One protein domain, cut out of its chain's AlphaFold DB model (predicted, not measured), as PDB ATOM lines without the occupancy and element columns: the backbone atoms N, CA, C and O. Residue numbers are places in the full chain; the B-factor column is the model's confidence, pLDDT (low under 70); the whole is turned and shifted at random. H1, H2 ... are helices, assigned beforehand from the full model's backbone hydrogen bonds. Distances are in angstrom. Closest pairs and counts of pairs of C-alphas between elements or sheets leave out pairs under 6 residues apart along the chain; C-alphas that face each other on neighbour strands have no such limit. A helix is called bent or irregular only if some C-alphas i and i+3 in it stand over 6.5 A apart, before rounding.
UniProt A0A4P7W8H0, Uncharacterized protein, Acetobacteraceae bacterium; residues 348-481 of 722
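AT A GLANCE: This is residues 348 to 481 of the 722 residues of an uncharacterized protein of Acetobacteraceae bacterium (UniProt A0A4P7W8H0). Two helical hairpins, H1 with H2 and H3 with H4, sit side by side as an up-and-down bundle of four helices, and H6 packs slantwise on H4. Residues 432 to 451, which include the short helix H5, stick out from this body as a wide loop, and the last helix, H7, touches no other helix. The printed part has 134 residues with seven named helices, H1 to H7 in order, and no named strand; its class is all helix. It is compact, with a radius of gyration of the C-alphas of 16.5 A, and spans 52 by 35 by 24 A.

IN THESE COORDINATES: H1 holds residues 348 to 360, begins at C-alpha 348 (-2.276, -6.749, 16.833) and is 18.8 A long. H2, residues 369 to 389, is 30.5 A long; it has a kink of 39 degrees near residue 383 and is irregular, with C-alphas 385 and 388 7.8 A apart. H3 holds residues 392 to 404. H4, residues 408 to 428, is 30.4 A long and begins at C-alpha 408 (17.040, -12.187, 8.388). H5 holds residues 438 to 447 and H6 residues 456 to 466. H7, residues 473 to 481, ends at C-alpha 481 (12.763, 13.140, 2.736).

HOW THE PARTS SIT: H1 and H2 form a hairpin at a shallow tilt of 22 degrees; H2 touches H1 with residues 376 to 383 alone, and the closest C-alphas, of Leu 353 and Ser 379, are 6.3 A apart. H1 touches H3, the same way at a shallow tilt of 20 degrees, closest at the C-alphas of Ile 354 and Thr 398, 6.2 A. H3 and H4 form the second hairpin, where H4 touches H3 with residues 408 to 415 alone; the closest C-alphas, of Val 399 and Ala 411, are 4.9 A apart. H4, the hub, also touches H2, with the C-alphas of Met 387 and Trp 418 closest at 5.7 A. H4 touches H6 at a steep tilt of 41 degrees, the same way, closest at the C-alphas of Thr 416 and Ala 461, 4.8 A. H1 and H4 are apart. Every O i to N i+4 pair is within hydrogen-bond range in H3, H4, H6 and H7, against 8 of 9 in H1, 13 of 17 in H2 and 3 of 6 in H5.

THE WHOLE: The C-alphas farthest apart, of Ser 366 and Asp 473, are 52.8 A apart. The printed part has no cut, and no link is long. Residues 362 to 368, 432 to 451 and 467 to 474 stand free. The mean pLDDT of the printed part is 71.1; residues 361 to 367, 426 to 455, 458, 462 and 466 to 481 are under 70.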
ATOM      1  N   GLN A 348      -2.377  -5.895  15.645       92.69
ATOM      2  CA  GLN A 348      -2.276  -6.749  16.833       92.69
ATOM      3  C   GLN A 348      -1.436  -8.005  16.568       92.69
ATOM      4  O   GLN A 348      -0.632  -8.389  17.409       92.69
ATOM      5  N   ALA A 349      -1.569  -8.618  15.390       93.44
ATOM      6  CA  ALA A 349      -0.775  -9.791  15.032       93.44
ATOM      7  C   ALA A 349       0.732  -9.477  14.908       93.44
ATOM      8  O   ALA A 349       1.560 -10.329  15.224       93.44
ATOM      9  N   CYS A 350       1.099  -8.264  14.476       92.62
ATOM     10  CA  CYS A 350       2.490  -7.804  14.489       92.62
ATOM     11  C   CYS A 350       3.001  -7.604  15.918       92.62
ATOM     12  O   CYS A 350       4.101  -8.049  16.238       92.62
ATOM     13  N   ASP A 351       2.200  -6.983  16.786       92.44
ATOM     14  CA  ASP A 351       2.557  -6.817  18.195       92.44
ATOM     15  C   ASP A 351       2.699  -8.165  18.913       92.44
ATOM     16  O   ASP A 351       3.603  -8.330  19.731       92.44
ATOM     17  N   ASP A 352       1.852  -9.144  18.593       94.50
ATOM     18  CA  ASP A 352       1.941 -10.499  19.141       94.50
ATOM     19  C   ASP A 352       3.209 -11.221  18.657       94.50
ATOM     20  O   ASP A 352       3.872 -11.881  19.454       94.50
ATOM     21  N   LEU A 353       3.608 -11.039  17.389       95.19
ATOM     22  CA  LEU A 353       4.895 -11.532  16.885       95.19
ATOM     23  C   LEU A 353       6.075 -10.858  17.603       95.19
ATOM     24  O   LEU A 353       7.014 -11.538  18.005       95.19
ATOM     25  N   ILE A 354       6.031  -9.538  17.798       93.25
ATOM     26  CA  ILE A 354       7.081  -8.811  18.525       93.25
ATOM     27  C   ILE A 354       7.182  -9.307  19.972       93.25
ATOM     28  O   ILE A 354       8.289  -9.525  20.460       93.25
ATOM     29  N   LYS A 355       6.052  -9.524  20.657       93.75
ATOM     30  CA  LYS A 355       6.037 -10.100  22.011       93.75
ATOM     31  C   LYS A 355       6.641 -11.499  22.032       93.75
ATOM     32  O   LYS A 355       7.485 -11.757  22.880       93.75
ATOM     33  N   LEU A 356       6.267 -12.354  21.077       93.50
ATOM     34  CA  LEU A 356       6.808 -13.709  20.956       93.50
ATOM     35  C   LEU A 356       8.338 -13.698  20.810       93.50
ATOM     36  O   LEU A 356       9.016 -14.497  21.446       93.50
ATOM     37  N   LEU A 357       8.883 -12.768  20.018       90.44
ATOM     38  CA  LEU A 357      10.331 -12.575  19.898       90.44
ATOM     39  C   LEU A 357      10.938 -12.108  21.230       90.44
ATOM     40  O   LEU A 357      11.937 -12.646  21.691       90.44
ATOM     41  N   GLN A 358      10.324 -11.126  21.889       88.62
ATOM     42  CA  GLN A 358      10.849 -10.544  23.129       88.62
ATOM     43  C   GLN A 358      10.805 -11.495  24.333       88.62
ATOM     44  O   GLN A 358      11.679 -11.400  25.194       88.62
ATOM     45  N   GLU A 359       9.828 -12.401  24.404       86.25
ATOM     46  CA  GLU A 359       9.704 -13.407  25.470       86.25
ATOM     47  C   GLU A 359      10.858 -14.427  25.451       86.25
ATOM     48  O   GLU A 359      11.303 -14.865  26.515       86.25
ATOM     49  N   ASP A 360      11.424 -14.719  24.275       75.50
ATOM     50  CA  ASP A 360      12.555 -15.643  24.104       75.50
ATOM     51  C   ASP A 360      13.837 -15.165  24.806       75.50
ATOM     52  O   ASP A 360      14.561 -15.952  25.412       75.50
ATOM     53  N   ILE A 361      14.077 -13.846  24.852       69.94
ATOM     54  CA  ILE A 361      15.256 -13.258  25.524       69.94
ATOM     55  C   ILE A 361      15.305 -13.627  27.016       69.94
ATOM     56  O   ILE A 361      16.384 -13.662  27.613       69.94
ATOM     57  N   PHE A 362      14.150 -13.880  27.634       65.06
ATOM     58  CA  PHE A 362      14.031 -14.046  29.082       65.06
ATOM     59  C   PHE A 362      13.760 -15.486  29.530       65.06
ATOM     60  O   PHE A 362      13.853 -15.765  30.726       65.06
ATOM     61  N   SER A 363      13.475 -16.410  28.610       64.06
ATOM     62  CA  SER A 363      13.214 -17.812  28.938       64.06
ATOM     63  C   SER A 363      14.492 -18.649  28.832       64.06
ATOM     64  O   SER A 363      14.678 -19.428  27.904       64.06
ATOM     65  N   SER A 364      15.393 -18.518  29.811       50.75
ATOM     66  CA  SER A 364      16.671 -19.252  29.824       50.75
ATOM     67  C   SER A 364      16.543 -20.770  30.036       50.75
ATOM     68  O   SER A 364      17.556 -21.465  30.027       50.75
ATOM     69  N   GLU A 365      15.337 -21.305  30.248       59.84
ATOM     70  CA  GLU A 365      15.112 -22.735  30.459       59.84
ATOM     71  C   GLU A 365      13.778 -23.188  29.830       59.84
ATOM     72  O   GLU A 365      12.709 -22.793  30.288       59.84
ATOM     73  N   SER A 366      13.858 -24.100  28.844       54.94
ATOM     74  CA  SER A 366      12.937 -25.236  28.597       54.94
ATOM     75  C   SER A 366      12.040 -25.328  27.344       54.94
ATOM     76  O   SER A 366      11.478 -26.410  27.162       54.94
ATOM     77  N   GLU A 367      11.960 -24.361  26.421       59.62
ATOM     78  CA  GLU A 367      11.371 -24.656  25.092       59.62
ATOM     79  C   GLU A 367      12.461 -25.134  24.109       59.62
ATOM     80  O   GLU A 367      13.516 -24.507  24.007       59.62
ATOM     81  N   PRO A 368      12.272 -26.267  23.402       71.31
ATOM     82  CA  PRO A 368      13.201 -26.673  22.356       71.31
ATOM     83  C   PRO A 368      13.177 -25.625  21.234       71.31
ATOM     84  O   PRO A 368      12.102 -25.295  20.740       71.31
ATOM     85  N   GLU A 369      14.351 -25.152  20.796       74.69
ATOM     86  CA  GLU A 369      14.526 -24.119  19.746       74.69
ATOM     87  C   GLU A 369      13.634 -24.344  18.507       74.69
ATOM     88  O   GLU A 369      13.170 -23.403  17.868       74.69
ATOM     89  N   SER A 370      13.325 -25.603  18.185       80.00
ATOM     90  CA  SER A 370      12.475 -25.972  17.054       80.00
ATOM     91  C   SER A 370      10.994 -25.600  17.206       80.00
ATOM     92  O   SER A 370      10.314 -25.452  16.191       80.00
ATOM     93  N   GLU A 371      10.460 -25.462  18.421       86.06
ATOM     94  CA  GLU A 371       9.051 -25.115  18.642       86.06
ATOM     95  C   GLU A 371       8.810 -23.611  18.479       86.06
ATOM     96  O   GLU A 371       7.874 -23.212  17.777       86.06
ATOM     97  N   LEU A 372       9.687 -22.779  19.042       85.88
ATOM     98  CA  LEU A 372       9.616 -21.328  18.906       85.88
ATOM     99  C   LEU A 372       9.813 -20.886  17.450       85.88
ATOM    100  O   LEU A 372       9.008 -20.111  16.929       85.88
ATOM    101  N   ASP A 373      10.797 -21.461  16.753       87.94
ATOM    102  CA  ASP A 373      11.018 -21.232  15.321       87.94
ATOM    103  C   ASP A 373       9.759 -21.511  14.486       87.94
ATOM    104  O   ASP A 373       9.463 -20.807  13.516       87.94
ATOM    105  N   ASN A 374       8.998 -22.546  14.852       90.50
ATOM    106  CA  ASN A 374       7.750 -22.884  14.176       90.50
ATOM    107  C   ASN A 374       6.635 -21.878  14.502       90.50
ATOM    108  O   ASN A 374       5.904 -21.487  13.590       90.50
ATOM    109  N   LYS A 375       6.524 -21.420  15.759       93.31
ATOM    110  CA  LYS A 375       5.563 -20.376  16.169       93.31
ATOM    111  C   LYS A 375       5.843 -19.047  15.457       93.31
ATOM    112  O   LYS A 375       4.910 -18.405  14.965       93.31
ATOM    113  N   ILE A 376       7.115 -18.665  15.329       92.69
ATOM    114  CA  ILE A 376       7.548 -17.459  14.611       92.69
ATOM    115  C   ILE A 376       7.220 -17.583  13.122       92.69
ATOM    116  O   ILE A 376       6.525 -16.724  12.581       92.69
ATOM    117  N   LYS A 377       7.615 -18.683  12.464       93.88
ATOM    118  CA  LYS A 377       7.297 -18.918  11.042       93.88
ATOM    119  C   LYS A 377       5.796 -18.915  10.778       93.88
ATOM    120  O   LYS A 377       5.347 -18.323   9.802       93.88
ATOM    121  N   GLN A 378       5.005 -19.542  11.647       94.94
ATOM    122  CA  GLN A 378       3.549 -19.536  11.526       94.94
ATOM    123  C   GLN A 378       2.978 -18.118  11.660       94.94
ATOM    124  O   GLN A 378       2.099 -17.735  10.888       94.94
ATOM    125  N   SER A 379       3.497 -17.324  12.595       94.75
ATOM    126  CA  SER A 379       3.079 -15.933  12.802       94.75
ATOM    127  C   SER A 379       3.434 -15.048  11.605       94.75
ATOM    128  O   SER A 379       2.579 -14.310  11.120       94.75
ATOM    129  N   VAL A 380       4.640 -15.197  11.048       95.62
ATOM    130  CA  VAL A 380       5.068 -14.517   9.815       95.62
ATOM    131  C   VAL A 380       4.150 -14.892   8.647       95.62
ATOM    132  O   VAL A 380       3.604 -14.010   7.989       95.62
ATOM    133  N   GLN A 381       3.881 -16.183   8.433       95.50
ATOM    134  CA  GLN A 381       2.991 -16.640   7.354       95.50
ATOM    135  C   GLN A 381       1.542 -16.152   7.521       95.50
ATOM    136  O   GLN A 381       0.875 -15.849   6.533       95.50
ATOM    137  N   ASN A 382       1.061 -16.001   8.758       93.81
ATOM    138  CA  ASN A 382      -0.251 -15.415   9.045       93.81
ATOM    139  C   ASN A 382      -0.305 -13.897   8.781       93.81
ATOM    140  O   ASN A 382      -1.385 -13.367   8.499       93.81
ATOM    141  N   LEU A 383       0.833 -13.201   8.872       94.75
ATOM    142  CA  LEU A 383       0.948 -11.760   8.638       94.75
ATOM    143  C   LEU A 383       1.035 -11.402   7.151       94.75
ATOM    144  O   LEU A 383       0.424 -10.423   6.730       94.75
ATOM    145  N   LEU A 384       1.741 -12.195   6.340       94.44
ATOM    146  CA  LEU A 384       1.946 -11.924   4.909       94.44
ATOM    147  C   LEU A 384       0.666 -11.595   4.109       94.44
ATOM    148  O   LEU A 384       0.683 -10.611   3.365       94.44
ATOM    149  N   PRO A 385      -0.463 -12.324   4.241       94.19
ATOM    150  CA  PRO A 385      -1.693 -11.982   3.519       94.19
ATOM    151  C   PRO A 385      -2.375 -10.701   4.023       94.19
ATOM    152  O   PRO A 385      -3.280 -10.203   3.357       94.19
ATOM    153  N   LYS A 386      -1.967 -10.163   5.180       94.50
ATOM    154  CA  LYS A 386      -2.545  -8.969   5.814       94.50
ATOM    155  C   LYS A 386      -1.684  -7.712   5.639       94.50
ATOM    156  O   LYS A 386      -2.041  -6.673   6.180       94.50
ATOM    157  N   MET A 387      -0.585  -7.770   4.881       92.38
ATOM    158  CA  MET A 387       0.390  -6.668   4.770       92.38
ATOM    159  C   MET A 387      -0.201  -5.341   4.279       92.38
ATOM    160  O   MET A 387       0.256  -4.278   4.684       92.38
ATOM    161  N   ASN A 388      -1.261  -5.376   3.468       90.12
ATOM    162  CA  ASN A 388      -1.989  -4.179   3.023       90.12
ATOM    163  C   ASN A 388      -2.912  -3.559   4.082       90.12
ATOM    164  O   ASN A 388      -3.558  -2.545   3.821       90.12
ATOM    165  N   LYS A 389      -3.004  -4.176   5.258       92.44
ATOM    166  CA  LYS A 389      -3.786  -3.711   6.402       92.44
ATOM    167  C   LYS A 389      -2.904  -3.364   7.599       92.44
ATOM    168  O   LYS A 389      -3.465  -3.090   8.645       92.44
ATOM    169  N   ILE A 390      -1.575  -3.386   7.493       89.56
ATOM    170  CA  ILE A 390      -0.687  -3.082   8.626       89.56
ATOM    171  C   ILE A 390      -0.125  -1.671   8.462       89.56
ATOM    172  O   ILE A 390       0.275  -1.263   7.369       89.56
ATOM    173  N   GLU A 391      -0.099  -0.908   9.550       87.69
ATOM    174  CA  GLU A 391       0.486   0.430   9.536       87.69
ATOM    175  C   GLU A 391       2.010   0.370   9.355       87.69
ATOM    176  O   GLU A 391       2.705  -0.429   9.979       87.69
ATOM    177  N   MET A 392       2.549   1.264   8.519       86.75
ATOM    178  CA  MET A 392       3.969   1.274   8.140       86.75
ATOM    179  C   MET A 392       4.916   1.222   9.345       86.75
ATOM    180  O   MET A 392       5.852   0.434   9.345       86.75
ATOM    181  N   HIS A 393       4.670   2.021  10.384       86.56
ATOM    182  CA  HIS A 393       5.551   2.064  11.554       86.56
ATOM    183  C   HIS A 393       5.594   0.731  12.325       86.56
ATOM    184  O   HIS A 393       6.628   0.385  12.887       86.56
ATOM    185  N   ILE A 394       4.506  -0.045  12.305       89.00
ATOM    186  CA  ILE A 394       4.438  -1.371  12.930       89.00
ATOM    187  C   ILE A 394       5.228  -2.385  12.099       89.00
ATOM    188  O   ILE A 394       5.934  -3.221  12.661       89.00
ATOM    189  N   ILE A 395       5.180  -2.281  10.767       88.12
ATOM    190  CA  ILE A 395       5.995  -3.109   9.867       88.12
ATOM    191  C   ILE A 395       7.481  -2.827  10.083       88.12
ATOM    192  O   ILE A 395       8.250  -3.772  10.241       88.12
ATOM    193  N   LEU A 396       7.878  -1.550  10.148       86.88
ATOM    194  CA  LEU A 396       9.266  -1.152  10.406       86.88
ATOM    195  C   LEU A 396       9.780  -1.756  11.719       86.88
ATOM    196  O   LEU A 396      10.811  -2.426  11.725       86.88
ATOM    197  N   LYS A 397       8.998  -1.617  12.795       89.31
ATOM    198  CA  LYS A 397       9.301  -2.193  14.109       89.31
ATOM    199  C   LYS A 397       9.390  -3.721  14.077       89.31
ATOM    200  O   LYS A 397      10.302  -4.306  14.654       89.31
ATOM    201  N   THR A 398       8.466  -4.380  13.376       91.75
ATOM    202  CA  THR A 398       8.444  -5.847  13.244       91.75
ATOM    203  C   THR A 398       9.681  -6.354  12.500       91.75
ATOM    204  O   THR A 398      10.317  -7.308  12.942       91.75
ATOM    205  N   VAL A 399      10.050  -5.708  11.390       91.06
ATOM    206  CA  VAL A 399      11.241  -6.060  10.602       91.06
ATOM    207  C   VAL A 399      12.517  -5.817  11.410       91.06
ATOM    208  O   VAL A 399      13.394  -6.678  11.428       91.06
ATOM    209  N   PHE A 400      12.593  -4.696  12.131       89.56
ATOM    210  CA  PHE A 400      13.717  -4.384  13.008       89.56
ATOM    211  C   PHE A 400      13.916  -5.437  14.106       89.56
ATOM    212  O   PHE A 400      15.036  -5.907  14.309       89.56
ATOM    213  N   GLU A 401      12.846  -5.851  14.788       90.12
ATOM    214  CA  GLU A 401      12.954  -6.898  15.807       90.12
ATOM    215  C   GLU A 401      13.346  -8.241  15.171       90.12
ATOM    216  O   GLU A 401      14.300  -8.860  15.624       90.12
ATOM    217  N   LEU A 402      12.749  -8.663  14.051       90.31
ATOM    218  CA  LEU A 402      13.179  -9.897  13.369       90.31
ATOM    219  C   LEU A 402      14.678  -9.890  13.018       90.31
ATOM    220  O   LEU A 402      15.366 -10.895  13.201       90.31
ATOM    221  N   GLU A 403      15.216  -8.756  12.567       88.12
ATOM    222  CA  GLU A 403      16.652  -8.614  12.313       88.12
ATOM    223  C   GLU A 403      17.500  -8.716  13.571       88.12
ATOM    224  O   GLU A 403      18.529  -9.396  13.568       88.12
ATOM    225  N   ARG A 404      17.064  -8.061  14.647       87.56
ATOM    226  CA  ARG A 404      17.748  -8.080  15.940       87.56
ATOM    227  C   ARG A 404      17.885  -9.499  16.493       87.56
ATOM    228  O   ARG A 404      18.897  -9.799  17.123       87.56
ATOM    229  N   PHE A 405      16.911 -10.364  16.217       86.56
ATOM    230  CA  PHE A 405      16.922 -11.785  16.582       86.56
ATOM    231  C   PHE A 405      17.610 -12.694  15.547       86.56
ATOM    232  O   PHE A 405      17.615 -13.912  15.696       86.56
ATOM    233  N   GLY A 406      18.216 -12.139  14.493       88.81
ATOM    234  CA  GLY A 406      18.927 -12.913  13.468       88.81
ATOM    235  C   GLY A 406      18.019 -13.616  12.450       88.81
ATOM    236  O   GLY A 406      18.510 -14.364  11.603       88.81
ATOM    237  N   LEU A 407      16.712 -13.338  12.455       92.12
ATOM    238  CA  LEU A 407      15.705 -13.907  11.549       92.12
ATOM    239  C   LEU A 407      15.656 -13.143  10.218       92.12
ATOM    240  O   LEU A 407      14.618 -12.679   9.745       92.12
ATOM    241  N   ILE A 408      16.823 -13.015   9.583       90.25
ATOM    242  CA  ILE A 408      17.040 -12.187   8.388       90.25
ATOM    243  C   ILE A 408      16.153 -12.609   7.209       90.25
ATOM    244  O   ILE A 408      15.761 -11.776   6.391       90.25
ATOM    245  N   LYS A 409      15.848 -13.905   7.089       92.69
ATOM    246  CA  LYS A 409      15.012 -14.422   6.001       92.69
ATOM    247  C   LYS A 409      13.560 -13.963   6.151       92.69
ATOM    248  O   LYS A 409      12.999 -13.457   5.183       92.69
ATOM    249  N   ASP A 410      12.995 -14.094   7.345       94.00
ATOM    250  CA  ASP A 410      11.617 -13.699   7.643       94.00
ATOM    251  C   ASP A 410      11.457 -12.170   7.593       94.00
ATOM    252  O   ASP A 410      10.496 -11.663   7.015       94.00
ATOM    253  N   ALA A 411      12.459 -11.426   8.084       91.88
ATOM    254  CA  ALA A 411      12.539  -9.970   7.948       91.88
ATOM    255  C   ALA A 411      12.475  -9.523   6.474       91.88
ATOM    256  O   ALA A 411      11.686  -8.647   6.112       91.88
ATOM    257  N   LYS A 412      13.260 -10.170   5.598       91.12
ATOM    258  CA  LYS A 412      13.237  -9.921   4.146       91.12
ATOM    259  C   LYS A 412      11.901 -10.281   3.510       91.12
ATOM    260  O   LYS A 412      11.451  -9.556   2.628       91.12
ATOM    261  N   GLU A 413      11.273 -11.377   3.927       93.94
ATOM    262  CA  GLU A 413       9.982 -11.820   3.390       93.94
ATOM    263  C   GLU A 413       8.870 -10.807   3.701       93.94
ATOM    264  O   GLU A 413       8.156 -10.383   2.789       93.94
ATOM    265  N   ILE A 414       8.795 -10.327   4.948       92.62
ATOM    266  CA  ILE A 414       7.865  -9.262   5.355       92.62
ATOM    267  C   ILE A 414       8.148  -7.962   4.594       92.62
ATOM    268  O   ILE A 414       7.228  -7.378   4.019       92.62
ATOM    269  N   ALA A 415       9.412  -7.526   4.539       91.19
ATOM    270  CA  ALA A 415       9.789  -6.285   3.866       91.19
ATOM    271  C   ALA A 415       9.486  -6.320   2.357       91.19
ATOM    272  O   ALA A 415       8.979  -5.344   1.803       91.19
ATOM    273  N   THR A 416       9.735  -7.455   1.698       91.12
ATOM    274  CA  THR A 416       9.443  -7.653   0.268       91.12
ATOM    275  C   THR A 416       7.941  -7.634   0.022       91.12
ATOM    276  O   THR A 416       7.469  -6.920  -0.860       91.12
ATOM    277  N   LYS A 417       7.161  -8.354   0.839       93.25
ATOM    278  CA  LYS A 417       5.703  -8.389   0.692       93.25
ATOM    279  C   LYS A 417       5.068  -7.019   0.911       93.25
ATOM    280  O   LYS A 417       4.146  -6.644   0.192       93.25
ATOM    281  N   TRP A 418       5.571  -6.257   1.876       92.00
ATOM    282  CA  TRP A 418       5.125  -4.889   2.097       92.00
ATOM    283  C   TRP A 418       5.496  -3.956   0.934       92.00
ATOM    284  O   TRP A 418       4.661  -3.171   0.483       92.00
ATOM    285  N   ALA A 419       6.709  -4.082   0.390       87.06
ATOM    286  CA  ALA A 419       7.120  -3.328  -0.791       87.06
ATOM    287  C   ALA A 419       6.248  -3.645  -2.023       87.06
ATOM    288  O   ALA A 419       5.913  -2.733  -2.778       87.06
ATOM    289  N   GLU A 420       5.826  -4.904  -2.209       89.56
ATOM    290  CA  GLU A 420       4.885  -5.293  -3.273       89.56
ATOM    291  C   GLU A 420       3.538  -4.584  -3.120       89.56
ATOM    292  O   GLU A 420       3.042  -3.997  -4.079       89.56
ATOM    293  N   VAL A 421       2.980  -4.577  -1.906       87.62
ATOM    294  CA  VAL A 421       1.719  -3.885  -1.596       87.62
ATOM    295  C   VAL A 421       1.806  -2.397  -1.938       87.62
ATOM    296  O   VAL A 421       0.935  -1.861  -2.620       87.62
ATOM    297  N   LEU A 422       2.881  -1.733  -1.514       82.06
ATOM    298  CA  LEU A 422       3.100  -0.311  -1.778       82.06
ATOM    299  C   LEU A 422       3.267   0.011  -3.272       82.06
ATOM    300  O   LEU A 422       2.856   1.084  -3.724       82.06
ATOM    301  N   ARG A 423       3.890  -0.890  -4.042       83.81
ATOM    302  CA  ARG A 423       4.005  -0.754  -5.500       83.81
ATOM    303  C   ARG A 423       2.628  -0.866  -6.157       83.81
ATOM    304  O   ARG A 423       2.261   0.005  -6.944       83.81
ATOM    305  N   ASP A 424       1.862  -1.890  -5.792       79.12
ATOM    306  CA  ASP A 424       0.549  -2.168  -6.376       79.12
ATOM    307  C   ASP A 424      -0.485  -1.072  -6.009       79.12
ATOM    308  O   ASP A 424      -1.373  -0.756  -6.806       79.12
ATOM    309  N   ASP A 425      -0.350  -0.410  -4.852       73.19
ATOM    310  CA  ASP A 425      -1.184   0.741  -4.464       73.19
ATOM    311  C   ASP A 425      -0.901   2.009  -5.290       73.19
ATOM    312  O   ASP A 425      -1.833   2.763  -5.604       73.19
ATOM    313  N   LYS A 426       0.361   2.246  -5.684       61.25
ATOM    314  CA  LYS A 426       0.734   3.379  -6.553       61.25
ATOM    315  C   LYS A 426       0.134   3.250  -7.952       61.25
ATOM    316  O   LYS A 426      -0.286   4.257  -8.519       61.25
ATOM    317  N   GLU A 427       0.058   2.036  -8.492       49.59
ATOM    318  CA  GLU A 427      -0.539   1.789  -9.810       49.59
ATOM    319  C   GLU A 427      -2.072   1.897  -9.792       49.59
ATOM    320  O   GLU A 427      -2.673   2.305 -10.787       49.59
ATOM    321  N   ASN A 428      -2.711   1.616  -8.651       45.53
ATOM    322  CA  ASN A 428      -4.171   1.574  -8.534       45.53
ATOM    323  C   ASN A 428      -4.824   2.840  -7.940       45.53
ATOM    324  O   ASN A 428      -6.051   2.918  -7.898       45.53
ATOM    325  N   GLN A 429      -4.056   3.841  -7.486       44.62
ATOM    326  CA  GLN A 429      -4.555   5.079  -6.842       44.62
ATOM    327  C   GLN A 429      -5.530   4.863  -5.655       44.62
ATOM    328  O   GLN A 429      -6.262   5.780  -5.274       44.62
ATOM    329  N   LEU A 430      -5.558   3.672  -5.047       37.75
ATOM    330  CA  LEU A 430      -6.549   3.310  -4.020       37.75
ATOM    331  C   LEU A 430      -6.223   3.867  -2.625       37.75
ATOM    332  O   LEU A 430      -7.116   3.964  -1.781       37.75
ATOM    333  N   ILE A 431      -4.991   4.331  -2.399       41.69
ATOM    334  CA  ILE A 431      -4.580   5.020  -1.171       41.69
ATOM    335  C   ILE A 431      -4.083   6.426  -1.526       41.69
ATOM    336  O   ILE A 431      -2.893   6.665  -1.718       41.69
ATOM    337  N   LYS A 432      -4.993   7.408  -1.591       33.62
ATOM    338  CA  LYS A 432      -4.579   8.811  -1.413       33.62
ATOM    339  C   LYS A 432      -3.945   8.945  -0.020       33.62
ATOM    340  O   LYS A 432      -4.484   8.354   0.921       33.62
ATOM    341  N   PRO A 433      -2.863   9.726   0.157       36.09
ATOM    342  CA  PRO A 433      -2.237   9.897   1.464       36.09
ATOM    343  C   PRO A 433      -3.279  10.455   2.445       36.09
ATOM    344  O   PRO A 433      -3.766  11.576   2.285       36.09
ATOM    345  N   ARG A 434      -3.680   9.642   3.430       43.81
ATOM    346  CA  ARG A 434      -4.608  10.026   4.501       43.81
ATOM    347  C   ARG A 434      -3.919  11.079   5.379       43.81
ATOM    348  O   ARG A 434      -3.185  10.740   6.297       43.81
ATOM    349  N   GLN A 435      -4.166  12.360   5.099       33.12
ATOM    350  CA  GLN A 435      -3.564  13.526   5.771       33.12
ATOM    351  C   GLN A 435      -3.955  13.727   7.256       33.12
ATOM    352  O   GLN A 435      -3.537  14.712   7.852       33.12
ATOM    353  N   ASN A 436      -4.702  12.814   7.890       33.44
ATOM    354  CA  ASN A 436      -5.238  13.018   9.249       33.44
ATOM    355  C   ASN A 436      -4.471  12.304  10.383       33.44
ATOM    356  O   ASN A 436      -4.930  12.334  11.520       33.44
ATOM    357  N   HIS A 437      -3.316  11.686  10.122       41.00
ATOM    358  CA  HIS A 437      -2.519  11.022  11.171       41.00
ATOM    359  C   HIS A 437      -1.416  11.900  11.795       41.00
ATOM    360  O   HIS A 437      -0.737  11.456  12.717       41.00
ATOM    361  N   THR A 438      -1.257  13.155  11.365       33.59
ATOM    362  CA  THR A 438      -0.185  14.060  11.826       33.59
ATOM    363  C   THR A 438      -0.278  14.472  13.298       33.59
ATOM    364  O   THR A 438       0.749  14.774  13.896       33.59
ATOM    365  N   SER A 439      -1.460  14.454  13.923       33.94
ATOM    366  CA  SER A 439      -1.620  14.899  15.319       33.94
ATOM    367  C   SER A 439      -1.418  13.797  16.364       33.94
ATOM    368  O   SER A 439      -0.993  14.096  17.474       33.94
ATOM    369  N   ILE A 440      -1.675  12.529  16.025       34.41
ATOM    370  CA  ILE A 440      -1.388  11.379  16.909       34.41
ATOM    371  C   ILE A 440       0.042  10.868  16.671       34.41
ATOM    372  O   ILE A 440       0.681  10.365  17.592       34.41
ATOM    373  N   SER A 441       0.604  11.081  15.472       42.59
ATOM    374  CA  SER A 441       1.999  10.727  15.205       42.59
ATOM    375  C   SER A 441       2.989  11.646  15.915       42.59
ATOM    376  O   SER A 441       4.065  11.174  16.244       42.59
ATOM    377  N   GLN A 442       2.674  12.922  16.174       35.25
ATOM    378  CA  GLN A 442       3.621  13.835  16.829       35.25
ATOM    379  C   GLN A 442       3.933  13.432  18.275       35.25
ATOM    380  O   GLN A 442       5.107  13.331  18.603       35.25
ATOM    381  N   SER A 443       2.945  13.104  19.120       38.25
ATOM    382  CA  SER A 443       3.240  12.712  20.512       38.25
ATOM    383  C   SER A 443       3.947  11.355  20.606       38.25
ATOM    384  O   SER A 443       4.816  11.179  21.453       38.25
ATOM    385  N   TYR A 444       3.637  10.418  19.701       37.53
ATOM    386  CA  TYR A 444       4.318   9.123  19.610       37.53
ATOM    387  C   TYR A 444       5.741   9.248  19.029       37.53
ATOM    388  O   TYR A 444       6.667   8.613  19.523       37.53
ATOM    389  N   LEU A 445       5.951  10.111  18.024       35.53
ATOM    390  CA  LEU A 445       7.279  10.428  17.477       35.53
ATOM    391  C   LEU A 445       8.156  11.163  18.496       35.53
ATOM    392  O   LEU A 445       9.364  10.949  18.502       35.53
ATOM    393  N   GLU A 446       7.581  11.997  19.367       40.41
ATOM    394  CA  GLU A 446       8.320  12.656  20.449       40.41
ATOM    395  C   GLU A 446       8.731  11.697  21.572       40.41
ATOM    396  O   GLU A 446       9.833  11.840  22.102       40.41
ATOM    397  N   GLU A 447       7.907  10.693  21.880       37.59
ATOM    398  CA  GLU A 447       8.210   9.649  22.870       37.59
ATOM    399  C   GLU A 447       9.196   8.585  22.326       37.59
ATOM    400  O   GLU A 447       9.910   7.946  23.095       37.59
ATOM    401  N   GLN A 448       9.311   8.448  20.995       39.38
ATOM    402  CA  GLN A 448      10.218   7.516  20.299       39.38
ATOM    403  C   GLN A 448      11.511   8.158  19.746       39.38
ATOM    404  O   GLN A 448      12.272   7.485  19.047       39.38
ATOM    405  N   LYS A 449      11.835   9.418  20.100       37.06
ATOM    406  CA  LYS A 449      13.060  10.163  19.689       37.06
ATOM    407  C   LYS A 449      14.408   9.451  19.971       37.06
ATOM    408  O   LYS A 449      15.461   9.957  19.592       37.06
ATOM    409  N   THR A 450      14.415   8.270  20.597       35.94
ATOM    410  CA  THR A 450      15.623   7.513  20.974       35.94
ATOM    411  C   THR A 450      15.893   6.205  20.211       35.94
ATOM    412  O   THR A 450      16.886   5.558  20.536       35.94
ATOM    413  N   LYS A 451      15.104   5.771  19.212       40.12
ATOM    414  CA  LYS A 451      15.427   4.539  18.446       40.12
ATOM    415  C   LYS A 451      15.213   4.680  16.935       40.12
ATOM    416  O   LYS A 451      14.132   5.002  16.463       40.12
ATOM    417  N   SER A 452      16.293   4.446  16.187       50.34
ATOM    418  CA  SER A 452      16.368   4.443  14.721       50.34
ATOM    419  C   SER A 452      15.963   3.061  14.190       50.34
ATOM    420  O   SER A 452      16.697   2.102  14.427       50.34
ATOM    421  N   GLU A 453      14.853   2.947  13.455       50.12
ATOM    422  CA  GLU A 453      14.331   1.653  12.963       50.12
ATOM    423  C   GLU A 453      14.041   1.654  11.448       50.12
ATOM    424  O   GLU A 453      13.012   1.160  10.995       50.12
ATOM    425  N   VAL A 454      14.941   2.207  10.625       50.31
ATOM    426  CA  VAL A 454      14.936   1.905   9.180       50.31
ATOM    427  C   VAL A 454      16.120   1.005   8.879       50.31
ATOM    428  O   VAL A 454      17.272   1.433   8.945       50.31
ATOM    429  N   THR A 455      15.839  -0.257   8.569       65.94
ATOM    430  CA  THR A 455      16.879  -1.260   8.365       65.94
ATOM    431  C   THR A 455      17.316  -1.357   6.898       65.94
ATOM    432  O   THR A 455      16.512  -1.122   5.986       65.94
ATOM    433  N   PRO A 456      18.579  -1.740   6.615       71.94
ATOM    434  CA  PRO A 456      19.061  -1.969   5.250       71.94
ATOM    435  C   PRO A 456      18.218  -2.973   4.449       71.94
ATOM    436  O   PRO A 456      18.156  -2.883   3.225       71.94
ATOM    437  N   ILE A 457      17.544  -3.911   5.120       72.19
ATOM    438  CA  ILE A 457      16.672  -4.908   4.486       72.19
ATOM    439  C   ILE A 457      15.406  -4.282   3.915       72.19
ATOM    440  O   ILE A 457      14.985  -4.691   2.839       72.19
ATOM    441  N   ILE A 458      14.832  -3.269   4.566       68.94
ATOM    442  CA  ILE A 458      13.658  -2.560   4.040       68.94
ATOM    443  C   ILE A 458      14.021  -1.801   2.762       68.94
ATOM    444  O   ILE A 458      13.300  -1.871   1.767       68.94
ATOM    445  N   ILE A 459      15.174  -1.125   2.766       72.69
ATOM    446  CA  ILE A 459      15.692  -0.400   1.599       72.69
ATOM    447  C   ILE A 459      15.975  -1.376   0.453       72.69
ATOM    448  O   ILE A 459      15.564  -1.135  -0.682       72.69
ATOM    449  N   GLN A 460      16.626  -2.503   0.752       73.94
ATOM    450  CA  GLN A 460      16.937  -3.520  -0.247       73.94
ATOM    451  C   GLN A 460      15.671  -4.165  -0.821       73.94
ATOM    452  O   GLN A 460      15.538  -4.251  -2.036       73.94
ATOM    453  N   ALA A 461      14.711  -4.550   0.023       72.56
ATOM    454  CA  ALA A 461      13.448  -5.139  -0.414       72.56
ATOM    455  C   ALA A 461      12.660  -4.192  -1.333       72.56
ATOM    456  O   ALA A 461      12.106  -4.616  -2.346       72.56
ATOM    457  N   TRP A 462      12.660  -2.891  -1.028       68.69
ATOM    458  CA  TRP A 462      12.068  -1.879  -1.899       68.69
ATOM    459  C   TRP A 462      12.766  -1.796  -3.262       68.69
ATOM    460  O   TRP A 462      12.106  -1.774  -4.305       68.69
ATOM    461  N   MET A 463      14.101  -1.765  -3.268       71.00
ATOM    462  CA  MET A 463      14.893  -1.745  -4.500       71.00
ATOM    463  C   MET A 463      14.652  -2.994  -5.358       71.00
ATOM    464  O   MET A 463      14.484  -2.876  -6.572       71.00
ATOM    465  N   ASP A 464      14.566  -4.162  -4.721       74.12
ATOM    466  CA  ASP A 464      14.344  -5.450  -5.379       74.12
ATOM    467  C   ASP A 464      12.950  -5.516  -6.031       74.12
ATOM    468  O   ASP A 464      12.815  -5.928  -7.183       74.12
ATOM    469  N   VAL A 465      11.905  -5.049  -5.337       75.44
ATOM    470  CA  VAL A 465      10.512  -5.089  -5.828       75.44
ATOM    471  C   VAL A 465      10.231  -4.057  -6.923       75.44
ATOM    472  O   VAL A 465       9.412  -4.303  -7.817       75.44
ATOM    473  N   THR A 466      10.883  -2.896  -6.862       66.25
ATOM    474  CA  THR A 466      10.707  -1.818  -7.851       66.25
ATOM    475  C   THR A 466      11.548  -2.012  -9.113       66.25
ATOM    476  O   THR A 466      11.372  -1.272 -10.081       66.25
ATOM    477  N   GLY A 467      12.441  -3.013  -9.136       59.09
ATOM    478  CA  GLY A 467      13.275  -3.328 -10.298       59.09
ATOM    479  C   GLY A 467      14.172  -2.164 -10.732       59.09
ATOM    480  O   GLY A 467      14.510  -2.044 -11.910       59.09
ATOM    481  N   HIS A 468      14.515  -1.259  -9.811       52.66
ATOM    482  CA  HIS A 468      15.232  -0.028 -10.125       52.66
ATOM    483  C   HIS A 468      16.742  -0.263 -10.307       52.66
ATOM    484  O   HIS A 468      17.560   0.160  -9.496       52.66
ATOM    485  N   GLU A 469      17.133  -0.802 -11.462       46.75
ATOM    486  CA  GLU A 469      18.320  -0.278 -12.145       46.75
ATOM    487  C   GLU A 469      17.914   1.036 -12.829       46.75
ATOM    488  O   GLU A 469      17.235   1.009 -13.850       46.75
ATOM    489  N   ARG A 470      18.304   2.186 -12.247       45.31
ATOM    490  CA  ARG A 470      18.205   3.554 -12.813       45.31
ATOM    491  C   ARG A 470      16.891   3.870 -13.560       45.31
ATOM    492  O   ARG A 470      16.796   3.536 -14.736       45.31
ATOM    493  N   LYS A 471      15.976   4.657 -12.959       41.06
ATOM    494  CA  LYS A 471      15.187   5.759 -13.597       41.06
ATOM    495  C   LYS A 471      13.890   6.076 -12.819       41.06
ATOM    496  O   LYS A 471      12.833   5.559 -13.155       41.06
ATOM    497  N   SER A 472      13.946   6.966 -11.829       46.31
ATOM    498  CA  SER A 472      13.007   8.103 -11.687       46.31
ATOM    499  C   SER A 472      13.378   8.951 -10.463       46.31
ATOM    500  O   SER A 472      13.750   8.416  -9.418       46.31
ATOM    501  N   ASP A 473      13.295  10.275 -10.603       49.97
ATOM    502  CA  ASP A 473      13.709  11.249  -9.583       49.97
ATOM    503  C   ASP A 473      12.777  11.289  -8.350       49.97
ATOM    504  O   ASP A 473      13.191  11.723  -7.279       49.97
ATOM    505  N   GLU A 474      11.546  10.773  -8.442       48.00
ATOM    506  CA  GLU A 474      10.545  10.856  -7.361       48.00
ATOM    507  C   GLU A 474      10.776   9.865  -6.208       48.00
ATOM    508  O   GLU A 474      10.603  10.216  -5.042       48.00
ATOM    509  N   SER A 475      11.212   8.633  -6.496       42.75
ATOM    510  CA  SER A 475      11.562   7.650  -5.453       42.75
ATOM    511  C   SER A 475      12.817   8.072  -4.680       42.75
ATOM    512  O   SER A 475      12.940   7.811  -3.482       42.75
ATOM    513  N   LEU A 476      13.727   8.772  -5.363       43.59
ATOM    514  CA  LEU A 476      14.909   9.375  -4.764       43.59
ATOM    515  C   LEU A 476      14.531  10.559  -3.857       43.59
ATOM    516  O   LEU A 476      15.114  10.694  -2.787       43.59
ATOM    517  N   GLU A 477      13.546  11.382  -4.233       49.28
ATOM    518  CA  GLU A 477      13.011  12.452  -3.374       49.28
ATOM    519  C   GLU A 477      12.298  11.925  -2.122       49.28
ATOM    520  O   GLU A 477      12.491  12.464  -1.036       49.28
ATOM    521  N   PHE A 478      11.559  10.819  -2.222       49.28
ATOM    522  CA  PHE A 478      10.954  10.182  -1.047       49.28
ATOM    523  C   PHE A 478      12.007   9.658  -0.055       49.28
ATOM    524  O   PHE A 478      11.916   9.912   1.146       49.28
ATOM    525  N   LEU A 479      13.048   8.979  -0.551       42.00
ATOM    526  CA  LEU A 479      14.152   8.502   0.290       42.00
ATOM    527  C   LEU A 479      14.989   9.658   0.864       42.00
ATOM    528  O   LEU A 479      15.454   9.568   1.999       42.00
ATOM    529  N   LYS A 480      15.149  10.766   0.122       43.44
ATOM    530  CA  LYS A 480      15.769  12.010   0.620       43.44
ATOM    531  C   LYS A 480      14.968  12.635   1.762       43.44
ATOM    532  O   LYS A 480      15.575  13.143   2.701       43.44
ATOM    533  N   GLU A 481      13.641  12.593   1.698       48.44
ATOM    534  CA  GLU A 481      12.763  13.140   2.736       48.44
ATOM    535  C   GLU A 481      12.799  12.304   4.024       48.44
ATOM    536  O   GLU A 481      12.858  12.858   5.120       48.44
TER     537      GLU A 481